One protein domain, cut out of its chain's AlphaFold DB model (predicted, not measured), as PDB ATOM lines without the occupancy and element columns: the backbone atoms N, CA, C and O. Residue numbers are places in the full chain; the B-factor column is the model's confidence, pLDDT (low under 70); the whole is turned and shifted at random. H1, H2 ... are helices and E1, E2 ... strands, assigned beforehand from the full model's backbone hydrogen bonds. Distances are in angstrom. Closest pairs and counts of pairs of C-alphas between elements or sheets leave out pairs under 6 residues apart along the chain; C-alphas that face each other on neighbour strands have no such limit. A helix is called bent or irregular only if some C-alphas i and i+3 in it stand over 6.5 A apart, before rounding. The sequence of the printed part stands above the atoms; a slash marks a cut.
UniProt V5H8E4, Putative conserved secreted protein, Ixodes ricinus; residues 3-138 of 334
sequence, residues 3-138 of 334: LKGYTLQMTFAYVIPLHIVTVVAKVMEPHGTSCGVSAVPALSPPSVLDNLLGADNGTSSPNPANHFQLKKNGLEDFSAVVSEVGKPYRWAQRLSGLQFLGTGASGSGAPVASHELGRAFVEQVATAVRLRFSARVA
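Overview. This is residues 3 to 138 of the 334 residues of the protein "Putative conserved secreted protein" of Ixodes ricinus (UniProt V5H8E4). Picture a long hairpin of two strands, E1 and E2, as a narrow wall, with the helices H4 and H5 on one side of it and the short helix H3 on the other. The long helix H5 runs slanting along this wall, its last turns near E1, while the short helix H4 packs on the first half of H5 and sits close to E2; H3 sits on the other side of the hairpin from H5, H1 near the last residues of H5, and H2 lies off by itself. The loops at residues 32 to 38 and 103 to 108 stick out at opposite ends of the long axis. The printed part has 136 residues, with two named strands and then five named helices in the order E1, E2, H1, H2, H3, H4, H5; the sheet order is E1 - E2, antiparallel, and the class is mixed, helices and strands. The whole is compact, with a radius of gyration of the C-alphas of 16.5 A, and spans 52 by 37 by 22 A.

Arrangement. Start at the hairpin of E1, residues 6 to 15, and E2, residues 20 to 28, joined by a tight link. They are antiparallel, with 160 degrees between their directions; look at N 9 and O 26, 2.9 A apart, and N 22 and O 13, 2.8 A apart, both within hydrogen-bond range. Next comes H1, residues 40 to 43; its closest C-alpha pair with E2 is Leu 43 and Val 27, 7.0 A apart. H2, residues 65 to 72, is apart from both strands and touches no helix. In H3, residues 79 to 85, find Val 85, whose C-alpha is 6.5 A from that of Thr 22, the closest pair of H3 and E2. In H4, residues 90 to 95, the C-alpha of Gln 93 is 5.8 A from that of Val 21, the closest pair of H4 and E2. H5, residues 115 to 138, touches H4 with its residues 117 to 125 alone, at a steep tilt of 58 degrees, opposite ways; the closest C-alphas are those of Leu 95 and Gly 118, 4.8 A apart. H5 touches H1 with residues 136 to 137 alone, the closest C-alphas being those of Ala 42 and Arg 136 at 6.1 A. The closest C-alphas of E1 and H5 are those of Leu 8 and Phe 133, 7.6 A apart, while E2 and H5 are apart. Every O i to N i+4 pair is within hydrogen-bond range in H2 and H4, against 2 of 3 in H3 and 18 of 20 in H5; H1 is too short for such a pair.

Along the chain. Find C-alpha 6 at (138.452, 97.892, 143.218); from there E1 runs 28.9 A to C-alpha 15 at (141.525, 111.356, 117.828). E2 comes back over 26.4 A. H1 measures 5.8 A, H2 11.2 A, H3 10.1 A and H4 8.7 A from first to last C-alpha. H5 runs 34.5 A and ends at C-alpha 138, (128.025, 98.828, 145.977). It has a kink of 33 degrees near residue 122 and is only just irregular, with C-alphas 120 and 123 at 6.6 A.

Size, cuts and confidence. The two C-alphas farthest apart are those of Ser 34 and Gly 107, at 53.4 A, and both residues are in stretches that stand free. The printed part has no cut, and its first and last C-alphas, Leu 3 and Ala 138, are 10.1 A apart. The links E2 to H1, H1 to H2 and H4 to H5 are long, with 11, 21 and 19 residues. The mean pLDDT of the printed part is 80.9; look for values under 70 at residues 31 to 36 and 101 to 118.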
ATOM      1  N   LEU A   3     138.728 102.002 145.444       85.94
ATOM      2  CA  LEU A   3     137.667 101.886 146.444       85.94
ATOM      3  C   LEU A   3     137.496 100.417 146.836       85.94
ATOM      4  O   LEU A   3     137.269  99.595 145.960       85.94
ATOM      5  N   LYS A   4     137.602 100.076 148.130       81.50
ATOM      6  CA  LYS A   4     137.460  98.689 148.635       81.50
ATOM      7  C   LYS A   4     138.300  97.649 147.858       81.50
ATOM      8  O   LYS A   4     137.898  96.507 147.681       81.50
ATOM      9  N   GLY A   5     139.465  98.063 147.353       84.75
ATOM     10  CA  GLY A   5     140.342  97.238 146.516       84.75
ATOM     11  C   GLY A   5     139.946  97.136 145.032       84.75
ATOM     12  O   GLY A   5     140.737  96.643 144.233       84.75
ATOM     13  N   TYR A   6     138.792  97.672 144.625       89.56
ATOM     14  CA  TYR A   6     138.452  97.892 143.218       89.56
ATOM     15  C   TYR A   6     139.204  99.105 142.672       89.56
ATOM     16  O   TYR A   6     139.304 100.135 143.343       89.56
ATOM     17  N   THR A   7     139.698  99.016 141.439       90.56
ATOM     18  CA  THR A   7     140.401 100.118 140.768       90.56
ATOM     19  C   THR A   7     139.723 100.484 139.454       90.56
ATOM     20  O   THR A   7     139.622  99.648 138.563       90.56
ATOM     21  N   LEU A   8     139.323 101.748 139.303       92.12
ATOM     22  CA  LEU A   8     138.904 102.334 138.028       92.12
ATOM     23  C   LEU A   8     140.079 103.088 137.395       92.12
ATOM     24  O   LEU A   8     140.575 104.072 137.963       92.12
ATOM     25  N   GLN A   9     140.494 102.638 136.216       92.44
ATOM     26  CA  GLN A   9     141.452 103.308 135.344       92.44
ATOM     27  C   GLN A   9     140.707 103.916 134.152       92.44
ATOM     28  O   GLN A   9     139.876 103.257 133.536       92.44
ATOM     29  N   MET A  10     141.008 105.174 133.837       93.31
ATOM     30  CA  MET A  10     140.476 105.876 132.670       93.31
ATOM     31  C   MET A  10     141.651 106.331 131.811       93.31
ATOM     32  O   MET A  10     142.550 107.005 132.318       93.31
ATOM     33  N   THR A  11     141.640 105.964 130.536       92.88
ATOM     34  CA  THR A  11     142.635 106.388 129.548       92.88
ATOM     35  C   THR A  11     141.965 107.336 128.569       92.88
ATOM     36  O   THR A  11     140.958 106.981 127.960       92.88
ATOM     37  N   PHE A  12     142.524 108.535 128.432       93.19
ATOM     38  CA  PHE A  12     142.051 109.552 127.501       93.19
ATOM     39  C   PHE A  12     142.938 109.549 126.257       93.19
ATOM     40  O   PHE A  12     144.163 109.565 126.381       93.19
ATOM     41  N   ALA A  13     142.331 109.551 125.073       93.19
ATOM     42  CA  ALA A  13     143.040 109.655 123.801       93.19
ATOM     43  C   ALA A  13     142.431 110.771 122.948       93.19
ATOM     44  O   ALA A  13     141.223 110.986 122.970       93.19
ATOM     45  N   TYR A  14     143.263 111.499 122.202       92.75
ATOM     46  CA  TYR A  14     142.793 112.507 121.252       92.75
ATOM     47  C   TYR A  14     142.833 111.940 119.835       92.75
ATOM     48  O   TYR A  14     143.897 111.587 119.323       92.75
ATOM     49  N   VAL A  15     141.672 111.867 119.191       90.31
ATOM     50  CA  VAL A  15     141.525 111.356 117.828       90.31
ATOM     51  C   VAL A  15     141.659 112.524 116.860       90.31
ATOM     52  O   VAL A  15     140.689 113.227 116.578       90.31
ATOM     53  N   ILE A  16     142.880 112.729 116.357       88.56
ATOM     54  CA  ILE A  16     143.248 113.878 115.512       88.56
ATOM     55  C   ILE A  16     142.292 114.068 114.320       88.56
ATOM     56  O   ILE A  16     141.810 115.187 114.167       88.56
ATOM     57  N   PRO A  17     141.948 113.037 113.514       86.75
ATOM     58  CA  PRO A  17     141.094 113.233 112.336       86.75
ATOM     59  C   PRO A  17     139.684 113.736 112.664       86.75
ATOM     60  O   PRO A  17     139.075 114.426 111.857       86.75
ATOM     61  N   LEU A  18     139.174 113.387 113.847       86.19
ATOM     62  CA  LEU A  18     137.812 113.688 114.285       86.19
ATOM     63  C   LEU A  18     137.750 114.889 115.242       86.19
ATOM     64  O   LEU A  18     136.660 115.353 115.582       86.19
ATOM     65  N   HIS A  19     138.905 115.386 115.693       89.69
ATOM     66  CA  HIS A  19     139.042 116.448 116.688       89.69
ATOM     67  C   HIS A  19     138.229 116.211 117.973       89.69
ATOM     68  O   HIS A  19     137.622 117.135 118.515       89.69
ATOM     69  N   ILE A  20     138.218 114.970 118.466       91.19
ATOM     70  CA  ILE A  20     137.500 114.558 119.683       91.19
ATOM     71  C   ILE A  20     138.430 113.839 120.658       91.19
ATOM     72  O   ILE A  20     139.398 113.193 120.258       91.19
ATOM     73  N   VAL A  21     138.098 113.915 121.943       92.12
ATOM     74  CA  VAL A  21     138.708 113.110 123.006       92.12
ATOM     75  C   VAL A  21     137.852 111.879 123.276       92.12
ATOM     76  O   VAL A  21     136.642 111.993 123.437       92.12
ATOM     77  N   THR A  22     138.454 110.705 123.360       93.69
ATOM     78  CA  THR A  22     137.780 109.458 123.728       93.69
ATOM     79  C   THR A  22     138.251 108.972 125.090       93.69
ATOM     80  O   THR A  22     139.346 109.308 125.547       93.69
ATOM     81  N   VAL A  23     137.401 108.188 125.754       93.44
ATOM     82  CA  VAL A  23     137.686 107.593 127.060       93.44
ATOM     83  C   VAL A  23     137.534 106.084 126.974       93.44
ATOM     84  O   VAL A  23     136.488 105.575 126.569       93.44
ATOM     85  N   VAL A  24     138.568 105.373 127.416       92.19
ATOM     86  CA  VAL A  24     138.521 103.934 127.679       92.19
ATOM     87  C   VAL A  24     138.586 103.728 129.186       92.19
ATOM     88  O   VAL A  24     139.551 104.138 129.835       92.19
ATOM     89  N   ALA A  25     137.553 103.108 129.748       91.31
ATOM     90  CA  ALA A  25     137.515 102.730 131.153       91.31
ATOM     91  C   ALA A  25     137.941 101.267 131.317       91.31
ATOM     92  O   ALA A  25     137.608 100.416 130.497       91.31
ATOM     93  N   LYS A  26     138.662 100.968 132.396       89.81
ATOM     94  CA  LYS A  26     138.986  99.607 132.824       89.81
ATOM     95  C   LYS A  26     138.768  99.497 134.324       89.81
ATOM     96  O   LYS A  26     139.300 100.303 135.089       89.81
ATOM     97  N   VAL A  27     137.998  98.497 134.736       88.75
ATOM     98  CA  VAL A  27     137.760  98.177 136.145       88.75
ATOM     99  C   VAL A  27     138.579  96.938 136.501       88.75
ATOM    100  O   VAL A  27     138.567  95.954 135.767       88.75
ATOM    101  N   MET A  28     139.332  97.007 137.596       86.56
ATOM    102  CA  MET A  28     140.087  95.883 138.151       86.56
ATOM    103  C   MET A  28     139.502  95.517 139.511       86.56
ATOM    104  O   MET A  28     139.334  96.391 140.364       86.56
ATOM    105  N   GLU A  29     139.188  94.240 139.701       82.62
ATOM    106  CA  GLU A  29     138.609  93.703 140.934       82.62
ATOM    107  C   GLU A  29     139.703  93.261 141.927       82.62
ATOM    108  O   GLU A  29     140.753  92.776 141.499       82.62
ATOM    109  N   PRO A  30     139.462  93.360 143.248       73.06
ATOM    110  CA  PRO A  30     140.461  93.049 144.272       73.06
ATOM    111  C   PRO A  30     140.882  91.574 144.361       73.06
ATOM    112  O   PRO A  30     141.957  91.297 144.882       73.06
ATOM    113  N   HIS A  31     140.066  90.630 143.874       64.00
ATOM    114  CA  HIS A  31     140.295  89.186 144.049       64.00
ATOM    115  C   HIS A  31     140.268  88.383 142.747       64.00
ATOM    116  O   HIS A  31     139.934  87.206 142.789       64.00
ATOM    117  N   GLY A  32     140.611  88.997 141.608       58.06
ATOM    118  CA  GLY A  32     140.818  88.286 140.342       58.06
ATOM    119  C   GLY A  32     139.796  87.172 140.085       58.06
ATOM    120  O   GLY A  32     140.161  86.000 140.124       58.06
ATOM    121  N   THR A  33     138.549  87.547 139.775       56.41
ATOM    122  CA  THR A  33     137.430  86.654 139.406       56.41
ATOM    123  C   THR A  33     136.602  86.124 140.588       56.41
ATOM    124  O   THR A  33     136.623  84.937 140.902       56.41
ATOM    125  N   SER A  34     135.756  86.971 141.183       54.12
ATOM    126  CA  SER A  34     134.512  86.489 141.808       54.12
ATOM    127  C   SER A  34     133.377  86.651 140.797       54.12
ATOM    128  O   SER A  34     132.632  87.622 140.843       54.12
ATOM    129  N   CYS A  35     133.302  85.747 139.817       59.62
ATOM    130  CA  CYS A  35     132.396  85.898 138.677       59.62
ATOM    131  C   CYS A  35     130.966  85.498 139.058       59.62
ATOM    132  O   CYS A  35     130.537  84.372 138.808       59.62
ATOM    133  N   GLY A  36     130.242  86.414 139.697       63.94
ATOM    134  CA  GLY A  36     128.793  86.317 139.720       63.94
ATOM    135  C   GLY A  36     128.241  86.718 138.362       63.94
ATOM    136  O   GLY A  36     128.430  87.859 137.940       63.94
ATOM    137  N   VAL A  37     127.626  85.773 137.649       78.62
ATOM    138  CA  VAL A  37     127.213  85.932 136.241       78.62
ATOM    139  C   VAL A  37     126.261  87.119 136.062       78.62
ATOM    140  O   VAL A  37     126.371  87.859 135.090       78.62
ATOM    141  N   SER A  38     125.376  87.344 137.033       80.12
ATOM    142  CA  SER A  38     124.389  88.430 137.047       80.12
ATOM    143  C   SER A  38     124.997  89.766 137.503       80.12
ATOM    144  O   SER A  38     124.457  90.829 137.192       80.12
ATOM    145  N   ALA A  39     126.118  89.747 138.230       82.38
ATOM    146  CA  ALA A  39     126.810  90.950 138.701       82.38
ATOM    147  C   ALA A  39     127.739  91.582 137.644       82.38
ATOM    148  O   ALA A  39     127.963  92.794 137.685       82.38
ATOM    149  N   VAL A  40     128.246  90.803 136.676       83.62
ATOM    150  CA  VAL A  40     129.192  91.270 135.635       83.62
ATOM    151  C   VAL A  40     128.742  92.555 134.917       83.62
ATOM    152  O   VAL A  40     129.557  93.477 134.804       83.62
ATOM    153  N   PRO A  41     127.478  92.696 134.467       83.12
ATOM    154  CA  PRO A  41     127.055  93.893 133.741       83.12
ATOM    155  C   PRO A  41     127.157  95.186 134.561       83.12
ATOM    156  O   PRO A  41     127.343  96.258 133.987       83.12
ATOM    157  N   ALA A  42     127.085  95.111 135.896       81.94
ATOM    158  CA  ALA A  42     127.125  96.288 136.763       81.94
ATOM    159  C   ALA A  42     128.499  96.984 136.778       81.94
ATOM    160  O   ALA A  42     128.560  98.202 136.945       81.94
ATOM    161  N   LEU A  43     129.592  96.239 136.570       84.12
ATOM    162  CA  LEU A  43     130.956  96.777 136.443       84.12
ATOM    163  C   LEU A  43     131.480  96.737 135.002       84.12
ATOM    164  O   LEU A  43     132.682  96.902 134.783       84.12
ATOM    165  N   SER A  44     130.591  96.544 134.024       83.44
ATOM    166  CA  SER A  44     130.963  96.451 132.616       83.44
ATOM    167  C   SER A  44     131.736  97.706 132.172       83.44
ATOM    168  O   SER A  44     131.183  98.812 132.193       83.44
ATOM    169  N   PRO A  45     133.013  97.572 131.758       77.50
ATOM    170  CA  PRO A  45     133.836  98.702 131.334       77.50
ATOM    171  C   PRO A  45     133.203  99.632 130.282       77.50
ATOM    172  O   PRO A  45     133.346 100.847 130.438       77.50
ATOM    173  N   PRO A  46     132.490  99.142 129.243       75.88
ATOM    174  CA  PRO A  46     131.888 100.027 128.250       75.88
ATOM    175  C   PRO A  46     130.762 100.909 128.800       75.88
ATOM    176  O   PRO A  46     130.564 101.983 128.243       75.88
ATOM    177  N   SER A  47     130.047 100.513 129.859       82.69
ATOM    178  CA  SER A  47     128.866 101.244 130.362       82.69
ATOM    179  C   SER A  47     129.026 101.847 131.760       82.69
ATOM    180  O   SER A  47     128.141 102.548 132.258       82.69
ATOM    181  N   VAL A  48     130.177 101.642 132.407       85.81
ATOM    182  CA  VAL A  48     130.428 102.135 133.771       85.81
ATOM    183  C   VAL A  48     130.378 103.669 133.881       85.81
ATOM    184  O   VAL A  48     130.028 104.188 134.941       85.81
ATOM    185  N   LEU A  49     130.685 104.387 132.792       89.88
ATOM    186  CA  LEU A  49     130.672 105.857 132.712       89.88
ATOM    187  C   LEU A  49     129.522 106.419 131.861       89.88
ATOM    188  O   LEU A  49     129.477 107.631 131.636       89.88
ATOM    189  N   ASP A  50     128.602 105.570 131.401       89.12
ATOM    190  CA  ASP A  50     127.456 106.025 130.617       89.12
ATOM    191  C   ASP A  50     126.539 106.900 131.462       89.12
ATOM    192  O   ASP A  50     126.299 106.641 132.648       89.12
ATOM    193  N   ASN A  51     126.020 107.948 130.831       86.44
ATOM    194  CA  ASN A  51     125.089 108.896 131.425       86.44
ATOM    195  C   ASN A  51     125.628 109.579 132.699       86.44
ATOM    196  O   ASN A  51     124.876 109.948 133.601       86.44
ATOM    197  N   LEU A  52     126.956 109.744 132.802       87.44
ATOM    198  CA  LEU A  52     127.604 110.326 133.984       87.44
ATOM    199  C   LEU A  52     127.107 111.749 134.291       87.44
ATOM    200  O   LEU A  52     126.929 112.100 135.455       87.44
ATOM    201  N   LEU A  53     126.910 112.566 133.251       84.94
ATOM    202  CA  LEU A  53     126.469 113.962 133.346       84.94
ATOM    203  C   LEU A  53     125.342 114.234 132.335       84.94
ATOM    204  O   LEU A  53     125.524 114.977 131.368       84.94
ATOM    205  N   GLY A  54     124.182 113.616 132.571       82.19
ATOM    206  CA  GLY A  54     122.991 113.694 131.714       82.19
ATOM    207  C   GLY A  54     122.865 112.501 130.764       82.19
ATOM    208  O   GLY A  54     123.566 111.512 130.927       82.19
ATOM    209  N   ALA A  55     121.976 112.593 129.772       82.62
ATOM    210  CA  ALA A  55     121.758 111.541 128.774       82.62
ATOM    211  C   ALA A  55     122.866 111.556 127.698       82.62
ATOM    212  O   ALA A  55     122.739 112.203 126.656       82.62
ATOM    213  N   ASP A  56     123.989 110.902 127.993       87.00
ATOM    214  CA  ASP A  56     125.139 110.737 127.104       87.00
ATOM    215  C   ASP A  56     125.789 109.362 127.322       87.00
ATOM    216  O   ASP A  56     126.530 109.145 128.284       87.00
ATOM    217  N   ASN A  57     125.519 108.442 126.397       84.94
ATOM    218  CA  ASN A  57     126.057 107.079 126.368       84.94
ATOM    219  C   ASN A  57     127.322 106.953 125.491       84.94
ATOM    220  O   ASN A  57     127.826 105.851 125.267       84.94
ATOM    221  N   GLY A  58     127.836 108.072 124.958       86.50
ATOM    222  CA  GLY A  58     129.059 108.094 124.156       86.50
ATOM    223  C   GLY A  58     128.966 107.331 122.831       86.50
ATOM    224  O   GLY A  58     129.998 106.938 122.294       86.50
ATOM    225  N   THR A  59     127.761 107.101 122.300       86.25
ATOM    226  CA  THR A  59     127.553 106.391 121.018       86.25
ATOM    227  C   THR A  59     127.504 107.319 119.804       86.25
ATOM    228  O   THR A  59     127.506 106.857 118.667       86.25
ATOM    229  N   SER A  60     127.499 108.637 120.019       86.62
ATOM    230  CA  SER A  60     127.470 109.643 118.955       86.62
ATOM    231  C   SER A  60     128.658 110.595 119.054       86.62
ATOM    232  O   SER A  60     129.168 110.880 120.137       86.62
ATOM    233  N   SER A  61     129.105 111.110 117.906       87.62
ATOM    234  CA  SER A  61     130.176 112.105 117.878       87.62
ATOM    235  C   SER A  61     129.680 113.456 118.421       87.62
ATOM    236  O   SER A  61     128.705 113.999 117.897       87.62
ATOM    237  N   PRO A  62     130.380 114.071 119.394       87.56
ATOM    238  CA  PRO A  62     130.029 115.394 119.914       87.56
ATOM    239  C   PRO A  62     130.355 116.537 118.941       87.56
ATOM    240  O   PRO A  62     129.818 117.633 119.098       87.56
ATOM    241  N   ASN A  63     131.219 116.301 117.947       87.44
ATOM    242  CA  ASN A  63     131.531 117.260 116.890       87.44
ATOM    243  C   ASN A  63     130.544 117.103 115.715       87.44
ATOM    244  O   ASN A  63     130.581 116.057 115.054       87.44
ATOM    245  N   PRO A  64     129.716 118.119 115.396       84.75
ATOM    246  CA  PRO A  64     128.779 118.056 114.272       84.75
ATOM    247  C   PRO A  64     129.458 117.870 112.909       84.75
ATOM    248  O   PRO A  64     128.888 117.236 112.023       84.75
ATOM    249  N   ALA A  65     130.690 118.371 112.732       84.31
ATOM    250  CA  ALA A  65     131.427 118.226 111.474       84.31
ATOM    251  C   ALA A  65     131.720 116.754 111.137       84.31
ATOM    252  O   ALA A  65     131.752 116.374 109.963       84.31
ATOM    253  N   ASN A  66     131.862 115.910 112.161       86.31
ATOM    254  CA  ASN A  66     132.157 114.493 111.980       86.31
ATOM    255  C   ASN A  66     131.000 113.745 111.325       86.31
ATOM    256  O   ASN A  66     131.257 112.772 110.631       86.31
ATOM    257  N   HIS A  67     129.754 114.211 111.462       83.81
ATOM    258  CA  HIS A  67     128.625 113.592 110.766       83.81
ATOM    259  C   HIS A  67     128.855 113.558 109.244       83.81
ATOM    260  O   HIS A  67     128.644 112.536 108.594       83.81
ATOM    261  N   PHE A  68     129.383 114.648 108.678       83.75
ATOM    262  CA  PHE A  68     129.702 114.726 107.252       83.75
ATOM    263  C   PHE A  68     130.960 113.937 106.885       83.75
ATOM    264  O   PHE A  68     130.992 113.284 105.843       83.75
ATOM    265  N   GLN A  69     131.995 113.982 107.730       82.06
ATOM    266  CA  GLN A  69     133.241 113.251 107.481       82.06
ATOM    267  C   GLN A  69     133.030 111.734 107.518       82.06
ATOM    268  O   GLN A  69     133.541 111.026 106.655       82.06
ATOM    269  N   LEU A  70     132.252 111.238 108.478       83.38
ATOM    270  CA  LEU A  70     131.927 109.822 108.624       83.38
ATOM    271  C   LEU A  70     131.083 109.332 107.446       83.38
ATOM    272  O   LEU A  70     131.461 108.367 106.783       83.38
ATOM    273  N   LYS A  71     130.033 110.085 107.083       84.06
ATOM    274  CA  LYS A  71     129.195 109.785 105.914       84.06
ATOM    275  C   LYS A  71     129.996 109.747 104.610       84.06
ATOM    276  O   LYS A  71     129.786 108.868 103.784       84.06
ATOM    277  N   LYS A  72     130.951 110.666 104.429       83.50
ATOM    278  CA  LYS A  72     131.834 110.685 103.250       83.50
ATOM    279  C   LYS A  72     132.710 109.430 103.145       83.50
ATOM    280  O   LYS A  72     133.042 109.029 102.034       83.50
ATOM    281  N   ASN A  73     133.077 108.826 104.273       80.25
ATOM    282  CA  ASN A  73     133.924 107.634 104.335       80.25
ATOM    283  C   ASN A  73     133.122 106.325 104.478       80.25
ATOM    284  O   ASN A  73     133.714 105.282 104.735       80.25
ATOM    285  N   GLY A  74     131.790 106.362 104.328       79.31
ATOM    286  CA  GLY A  74     130.931 105.175 104.439       79.31
ATOM    287  C   GLY A  74     130.801 104.610 105.858       79.31
ATOM    288  O   GLY A  74     130.315 103.497 106.028       79.31
ATOM    289  N   LEU A  75     131.222 105.364 106.879       76.31
ATOM    290  CA  LEU A  75     131.087 104.997 108.288       76.31
ATOM    291  C   LEU A  75     129.778 105.578 108.826       76.31
ATOM    292  O   LEU A  75     129.775 106.605 109.498       76.31
ATOM    293  N   GLU A  76     128.645 104.977 108.468       71.00
ATOM    294  CA  GLU A  76     127.338 105.455 108.944       71.00
ATOM    295  C   GLU A  76     127.103 105.130 110.424       71.00
ATOM    296  O   GLU A  76     126.459 105.911 111.125       71.00
ATOM    297  N   ASP A  77     127.684 104.027 110.910       71.50
ATOM    298  CA  ASP A  77     127.628 103.633 112.315       71.50
ATOM    299  C   ASP A  77     128.931 103.986 113.047       71.50
ATOM    300  O   ASP A  77     130.026 103.523 112.717       71.50
ATOM    301  N   PHE A  78     128.801 104.826 114.069       79.38
ATOM    302  CA  PHE A  78     129.909 105.281 114.901       79.38
ATOM    303  C   PHE A  78     130.320 104.239 115.957       79.38
ATOM    304  O   PHE A  78     131.399 104.351 116.542       79.38
ATOM    305  N   SER A  79     129.509 103.198 116.177       78.19
ATOM    306  CA  SER A  79     129.770 102.135 117.156       78.19
ATOM    307  C   SER A  79     131.095 101.399 116.906       78.19
ATOM    308  O   SER A  79     131.844 101.138 117.851       78.19
ATOM    309  N   ALA A  80     131.432 101.144 115.637       76.06
ATOM    310  CA  ALA A  80     132.675 100.491 115.231       76.06
ATOM    311  C   ALA A  80     133.912 101.347 115.540       76.06
ATOM    312  O   ALA A  80     134.968 100.831 115.880       76.06
ATOM    313  N   VAL A  81     133.774 102.673 115.473       76.88
ATOM    314  CA  VAL A  81     134.847 103.596 115.862       76.88
ATOM    315  C   VAL A  81     134.981 103.609 117.385       76.88
ATOM    316  O   VAL A  81     136.085 103.535 117.916       76.88
ATOM    317  N   VAL A  82     133.860 103.635 118.109       84.25
ATOM    318  CA  VAL A  82     133.839 103.616 119.580       84.25
ATOM    319  C   VAL A  82     134.504 102.366 120.159       84.25
ATOM    320  O   VAL A  82     135.183 102.470 121.182       84.25
ATOM    321  N   SER A  83     134.339 101.197 119.534       82.12
ATOM    322  CA  SER A  83     134.968  99.959 120.013       82.12
ATOM    323  C   SER A  83     136.495  99.970 119.866       82.12
ATOM    324  O   SER A  83     137.180  99.384 120.703       82.12
ATOM    325  N   GLU A  84     137.034 100.671 118.865       83.75
ATOM    326  CA  GLU A  84     138.477 100.787 118.638       83.75
ATOM    327  C   GLU A  84     139.130 101.895 119.473       83.75
ATOM    328  O   GLU A  84     140.174 101.678 120.090       83.75
ATOM    329  N   VAL A  85     138.533 103.093 119.496       85.75
ATOM    330  CA  VAL A  85     139.162 104.283 120.100       85.75
ATOM    331  C   VAL A  85     138.572 104.687 121.452       85.75
ATOM    332  O   VAL A  85     139.145 105.538 122.133       85.75
ATOM    333  N   GLY A  86     137.460 104.085 121.875       89.69
ATOM    334  CA  GLY A  86     136.739 104.425 123.101       89.69
ATOM    335  C   GLY A  86     135.607 105.435 122.893       89.69
ATOM    336  O   GLY A  86     135.377 105.952 121.799       89.69
ATOM    337  N   LYS A  87     134.886 105.746 123.976       92.12
ATOM    338  CA  LYS A  87     133.666 106.568 123.934       92.12
ATOM    339  C   LYS A  87     133.976 108.071 123.990       92.12
ATOM    340  O   LYS A  87     134.624 108.510 124.946       92.12
ATOM    341  N   PRO A  88     133.513 108.894 123.030       92.50
ATOM    342  CA  PRO A  88     133.730 110.339 123.044       92.50
ATOM    343  C   PRO A  88     132.651 111.089 123.828       92.50
ATOM    344  O   PRO A  88     131.929 111.925 123.281       92.50
ATOM    345  N   TYR A  89     132.566 110.838 125.131       91.94
ATOM    346  CA  TYR A  89     131.603 111.534 125.979       91.94
ATOM    347  C   TYR A  89     131.756 113.056 125.909       91.94
ATOM    348  O   TYR A  89     132.869 113.591 125.923       91.94
ATOM    349  N   ARG A  90     130.638 113.779 125.938       90.25
ATOM    350  CA  ARG A  90     130.581 115.249 125.964       90.25
ATOM    351  C   ARG A  90     131.319 115.823 127.164       90.25
ATOM    352  O   ARG A  90     131.979 116.855 127.043       90.25
ATOM    353  N   TRP A  91     131.240 115.156 128.315       90.69
ATOM    354  CA  TRP A  91     131.969 115.582 129.508       90.69
ATOM    355  C   TRP A  91     133.487 115.481 129.321       90.69
ATOM    356  O   TRP A  91     134.205 116.354 129.799       90.69
ATOM    357  N   ALA A  92     133.986 114.491 128.572       92.00
ATOM    358  CA  ALA A  92     135.417 114.344 128.302       92.00
ATOM    359  C   ALA A  92     135.937 115.461 127.382       92.00
ATOM    360  O   ALA A  92     137.045 115.966 127.574       92.00
ATOM    361  N   GLN A  93     135.098 115.908 126.441       91.25
ATOM    362  CA  GLN A  93     135.396 117.071 125.597       91.25
ATOM    363  C   GLN A  93     135.536 118.334 126.447       91.25
ATOM    364  O   GLN A  93     136.558 119.011 126.382       91.25
ATOM    365  N   ARG A  94     134.542 118.601 127.307       88.00
ATOM    366  CA  ARG A  94     134.536 119.769 128.203       88.00
ATOM    367  C   ARG A  94     135.698 119.747 129.190       88.00
ATOM    368  O   ARG A  94     136.325 120.778 129.399       88.00
ATOM    369  N   LEU A  95     136.018 118.576 129.743       88.62
ATOM    370  CA  LEU A  95     137.175 118.379 130.620       88.62
ATOM    371  C   LEU A  95     138.487 118.766 129.919       88.62
ATOM    372  O   LEU A  95     139.381 119.329 130.540       88.62
ATOM    373  N   SER A  96     138.562 118.512 128.613       87.12
ATOM    374  CA  SER A  96     139.707 118.845 127.759       87.12
ATOM    375  C   SER A  96     139.637 120.264 127.173       87.12
ATOM    376  O   SER A  96     140.480 120.640 126.362       87.12
ATOM    377  N   GLY A  97     138.632 121.056 127.561       84.81
ATOM    378  CA  GLY A  97     138.411 122.424 127.092       84.81
ATOM    379  C   GLY A  97     137.761 122.540 125.709       84.81
ATOM    380  O   GLY A  97     137.616 123.657 125.222       84.81
ATOM    381  N   LEU A  98     137.366 121.434 125.072       84.31
ATOM    382  CA  LEU A  98     136.773 121.431 123.732       84.31
ATOM    383  C   LEU A  98     135.285 121.799 123.787       84.31
ATOM    384  O   LEU A  98     134.491 121.151 124.476       84.31
ATOM    385  N   GLN A  99     134.894 122.805 123.003       79.25
ATOM    386  CA  GLN A  99     133.504 123.230 122.842       79.25
ATOM    387  C   GLN A  99     133.137 123.287 121.356       79.25
ATOM    388  O   GLN A  99     133.748 124.017 120.583       79.25
ATOM    389  N   PHE A 100     132.122 122.515 120.960       75.88
ATOM    390  CA  PHE A 100     131.690 122.414 119.559       75.88
ATOM    391  C   PHE A 100     130.542 123.368 119.201       75.88
ATOM    392  O   PHE A 100     130.364 123.704 118.036       75.88
ATOM    393  N   LEU A 101     129.772 123.822 120.196       68.19
ATOM    394  CA  LEU A 101     128.674 124.780 120.045       68.19
ATOM    395  C   LEU A 101     128.831 125.862 121.125       68.19
ATOM    396  O   LEU A 101     128.357 125.710 122.251       68.19
ATOM    397  N   GLY A 102     129.592 126.911 120.819       53.56
ATOM    398  CA  GLY A 102     129.712 128.112 121.649       53.56
ATOM    399  C   GLY A 102     128.834 129.234 121.096       53.56
ATOM    400  O   GLY A 102     128.787 129.442 119.888       53.56
ATOM    401  N   THR A 103     128.153 129.977 121.969       43.09
ATOM    402  CA  THR A 103     127.305 131.141 121.640       43.09
ATOM    403  C   THR A 103     128.085 132.403 121.232       43.09
ATOM    404  O   THR A 103     127.509 133.483 121.152       43.09
ATOM    405  N   GLY A 104     129.382 132.300 120.935       42.56
ATOM    406  CA  GLY A 104     130.232 133.427 120.551       42.56
ATOM    407  C   GLY A 104     131.273 133.002 119.520       42.56
ATOM    408  O   GLY A 104     132.066 132.104 119.771       42.56
ATOM    409  N   ALA A 105     131.205 133.643 118.356       43.69
ATOM    410  CA  ALA A 105     132.042 133.532 117.162       43.69
ATOM    411  C   ALA A 105     133.482 132.988 117.312       43.69
ATOM    412  O   ALA A 105     134.261 133.486 118.120       43.69
ATOM    413  N   SER A 106     133.887 132.116 116.377       38.78
ATOM    414  CA  SER A 106     134.950 132.397 115.384       38.78
ATOM    415  C   SER A 106     135.034 131.261 114.352       38.78
ATOM    416  O   SER A 106     135.083 130.089 114.705       38.78
ATOM    417  N   GLY A 107     135.012 131.611 113.063       43.62
ATOM    418  CA  GLY A 107     134.878 130.708 111.910       43.62
ATOM    419  C   GLY A 107     136.098 129.844 111.561       43.62
ATOM    420  O   GLY A 107     136.418 129.708 110.385       43.62
ATOM    421  N   SER A 108     136.770 129.242 112.541       43.72
ATOM    422  CA  SER A 108     137.762 128.186 112.300       43.72
ATOM    423  C   SER A 108     137.169 126.836 112.693       43.72
ATOM    424  O   SER A 108     136.798 126.640 113.844       43.72
ATOM    425  N   GLY A 109     137.089 125.893 111.750       52.50
ATOM    426  CA  GLY A 109     136.440 124.582 111.915       52.50
ATOM    427  C   GLY A 109     137.066 123.617 112.935       52.50
ATOM    428  O   GLY A 109     136.701 122.445 112.935       52.50
ATOM    429  N   ALA A 110     137.984 124.078 113.791       54.25
ATOM    430  CA  ALA A 110     138.578 123.300 114.873       54.25
ATOM    431  C   ALA A 110     138.197 123.906 116.241       54.25
ATOM    432  O   ALA A 110     138.348 125.117 116.425       54.25
ATOM    433  N   PRO A 111     137.718 123.099 117.206       58.84
ATOM    434  CA  PRO A 111     137.419 123.570 118.558       58.84
ATOM    435  C   PRO A 111     138.697 124.073 119.248       58.84
ATOM    436  O   PRO A 111     139.692 123.354 119.334       58.84
ATOM    437  N   VAL A 112     138.668 125.303 119.762       60.81
ATOM    438  CA  VAL A 112     139.764 125.872 120.564       60.81
ATOM    439  C   VAL A 112     139.574 125.460 122.023       60.81
ATOM    440  O   VAL A 112     138.480 125.602 122.568       60.81
ATOM    441  N   ALA A 113     140.630 124.945 122.659       62.19
ATOM    442  CA  ALA A 113     140.579 124.519 124.054       62.19
ATOM    443  C   ALA A 113     140.554 125.726 125.013       62.19
ATOM    444  O   ALA A 113     141.463 126.554 124.992       62.19
ATOM    445  N   SER A 114     139.543 125.811 125.885       67.81
ATOM    446  CA  SER A 114     139.483 126.809 126.964       67.81
ATOM    447  C   SER A 114     139.939 126.221 128.305       67.81
ATOM    448  O   SER A 114     139.305 125.321 128.861       67.81
ATOM    449  N   HIS A 115     141.035 126.754 128.851       64.75
ATOM    450  CA  HIS A 115     141.626 126.293 130.115       64.75
ATOM    451  C   HIS A 115     140.787 126.635 131.360       64.75
ATOM    452  O   HIS A 115     140.836 125.902 132.350       64.75
ATOM    453  N   GLU A 116     140.016 127.724 131.326       69.06
ATOM    454  CA  GLU A 116     139.177 128.169 132.451       69.06
ATOM    455  C   GLU A 116     137.959 127.257 132.638       69.06
ATOM    456  O   GLU A 116     137.660 126.832 133.756       69.06
ATOM    457  N   LEU A 117     137.325 126.871 131.526       68.00
ATOM    458  CA  LEU A 117     136.229 125.900 131.487       68.00
ATOM    459  C   LEU A 117     136.673 124.523 131.989       68.00
ATOM    460  O   LEU A 117     135.981 123.917 132.808       68.00
ATOM    461  N   GLY A 118     137.842 124.053 131.542       67.56
ATOM    462  CA  GLY A 118     138.393 122.770 131.975       67.56
ATOM    463  C   GLY A 118     138.591 122.713 133.491       67.56
ATOM    464  O   GLY A 118     138.122 121.772 134.126       67.56
ATOM    465  N   ARG A 119     139.213 123.744 134.089       73.44
ATOM    466  CA  ARG A 119     139.539 123.792 135.529       73.44
ATOM    467  C   ARG A 119     138.319 123.722 136.445       73.44
ATOM    468  O   ARG A 119     138.335 122.928 137.380       73.44
ATOM    469  N   ALA A 120     137.281 124.511 136.176       73.44
ATOM    470  CA  ALA A 120     136.061 124.499 136.989       73.44
ATOM    471  C   ALA A 120     135.299 123.165 136.875       73.44
ATOM    472  O   ALA A 120     134.629 122.738 137.811       73.44
ATOM    473  N   PHE A 121     135.429 122.483 135.734       84.69
ATOM    474  CA  PHE A 121     134.709 121.244 135.455       84.69
ATOM    475  C   PHE A 121     135.407 119.988 136.001       84.69
ATOM    476  O   PHE A 121     134.738 118.977 136.227       84.69
ATOM    477  N   VAL A 122     136.724 120.037 136.267       87.25
ATOM    478  CA  VAL A 122     137.478 118.884 136.802       87.25
ATOM    479  C   VAL A 122     136.865 118.374 138.102       87.25
ATOM    480  O   VAL A 122     136.665 117.170 138.243       87.25
ATOM    481  N   GLU A 123     136.556 119.266 139.044       87.19
ATOM    482  CA  GLU A 123     136.029 118.876 140.356       87.19
ATOM    483  C   GLU A 123     134.647 118.221 140.243       87.19
ATOM    484  O   GLU A 123     134.391 117.189 140.871       87.19
ATOM    485  N   GLN A 124     133.784 118.761 139.379       88.81
ATOM    486  CA  GLN A 124     132.462 118.203 139.112       88.81
ATOM    487  C   GLN A 124     132.560 116.797 138.504       88.81
ATOM    488  O   GLN A 124     131.907 115.872 138.990       88.81
ATOM    489  N   VAL A 125     133.400 116.616 137.477       90.50
ATOM    490  CA  VAL A 125     133.610 115.306 136.839       90.50
ATOM    491  C   VAL A 125     134.237 114.327 137.823       90.50
ATOM    492  O   VAL A 125     133.759 113.204 137.947       90.50
ATOM    493  N   ALA A 126     135.268 114.739 138.560       90.50
ATOM    494  CA  ALA A 126     135.919 113.884 139.544       90.50
ATOM    495  C   ALA A 126     134.928 113.424 140.621       90.50
ATOM    496  O   ALA A 126     134.892 112.238 140.948       90.50
ATOM    497  N   THR A 127     134.086 114.323 141.131       91.19
ATOM    498  CA  THR A 127     133.049 113.988 142.118       91.19
ATOM    499  C   THR A 127     132.007 113.038 141.529       91.19
ATOM    500  O   THR A 127     131.716 112.011 142.141       91.19
ATOM    501  N   ALA A 128     131.512 113.308 140.318       91.12
ATOM    502  CA  ALA A 128     130.547 112.445 139.640       91.12
ATOM    503  C   ALA A 128     131.110 111.038 139.378       91.12
ATOM    504  O   ALA A 128     130.443 110.049 139.674       91.12
ATOM    505  N   VAL A 129     132.355 110.930 138.891       92.25
ATOM    506  CA  VAL A 129     133.036 109.639 138.689       92.25
ATOM    507  C   VAL A 129     133.185 108.901 140.015       92.25
ATOM    508  O   VAL A 129     132.947 107.696 140.067       92.25
ATOM    509  N   ARG A 130     133.550 109.603 141.096       91.50
ATOM    510  CA  ARG A 130     133.700 108.983 142.418       91.50
ATOM    511  C   ARG A 130     132.384 108.417 142.939       91.50
ATOM    512  O   ARG A 130     132.365 107.265 143.366       91.50
ATOM    513  N   LEU A 131     131.309 109.199 142.871       90.56
ATOM    514  CA  LEU A 131     129.974 108.772 143.293       90.56
ATOM    515  C   LEU A 131     129.468 107.607 142.436       90.56
ATOM    516  O   LEU A 131     129.034 106.593 142.977       90.56
ATOM    517  N   ARG A 132     129.603 107.699 141.106       90.94
ATOM    518  CA  ARG A 132     129.198 106.622 140.192       90.94
ATOM    519  C   ARG A 132     129.975 105.339 140.460       90.94
ATOM    520  O   ARG A 132     129.371 104.277 140.551       90.94
ATOM    521  N   PHE A 133     131.297 105.418 140.605       91.75
ATOM    522  CA  PHE A 133     132.113 104.237 140.874       91.75
ATOM    523  C   PHE A 133     131.768 103.603 142.226       91.75
ATOM    524  O   PHE A 133     131.654 102.383 142.300       91.75
ATOM    525  N   SER A 134     131.521 104.417 143.261       91.44
ATOM    526  CA  SER A 134     131.039 103.937 144.563       91.44
ATOM    527  C   SER A 134     129.727 103.174 144.444       91.44
ATOM    528  O   SER A 134     129.655 102.008 144.833       91.44
ATOM    529  N   ALA A 135     128.731 103.773 143.792       91.06
ATOM    530  CA  ALA A 135     127.433 103.145 143.601       91.06
ATOM    531  C   ALA A 135     127.495 101.862 142.761       91.06
ATOM    532  O   ALA A 135     126.809 100.893 143.076       91.06
ATOM    533  N   ARG A 136     128.329 101.817 141.712       90.88
ATOM    534  CA  ARG A 136     128.507 100.612 140.886       90.88
ATOM    535  C   ARG A 136     129.188  99.482 141.654       90.88
ATOM    536  O   ARG A 136     128.758  98.339 141.533       90.88
ATOM    537  N   VAL A 137     130.199  99.788 142.471       90.62
ATOM    538  CA  VAL A 137     130.833  98.799 143.359       90.62
ATOM    539  C   VAL A 137     129.835  98.301 144.404       90.62
ATOM    540  O   VAL A 137     129.714  97.095 144.603       90.62
ATOM    541  N   ALA A 138     129.065  99.200 145.023       90.94
ATOM    542  CA  ALA A 138     128.025  98.828 145.977       90.94
ATOM    543  C   ALA A 138     126.933  97.956 145.335       90.94
ATOM    544  O   ALA A 138     126.510  96.977 145.943       90.94
TER     545      ALA A 138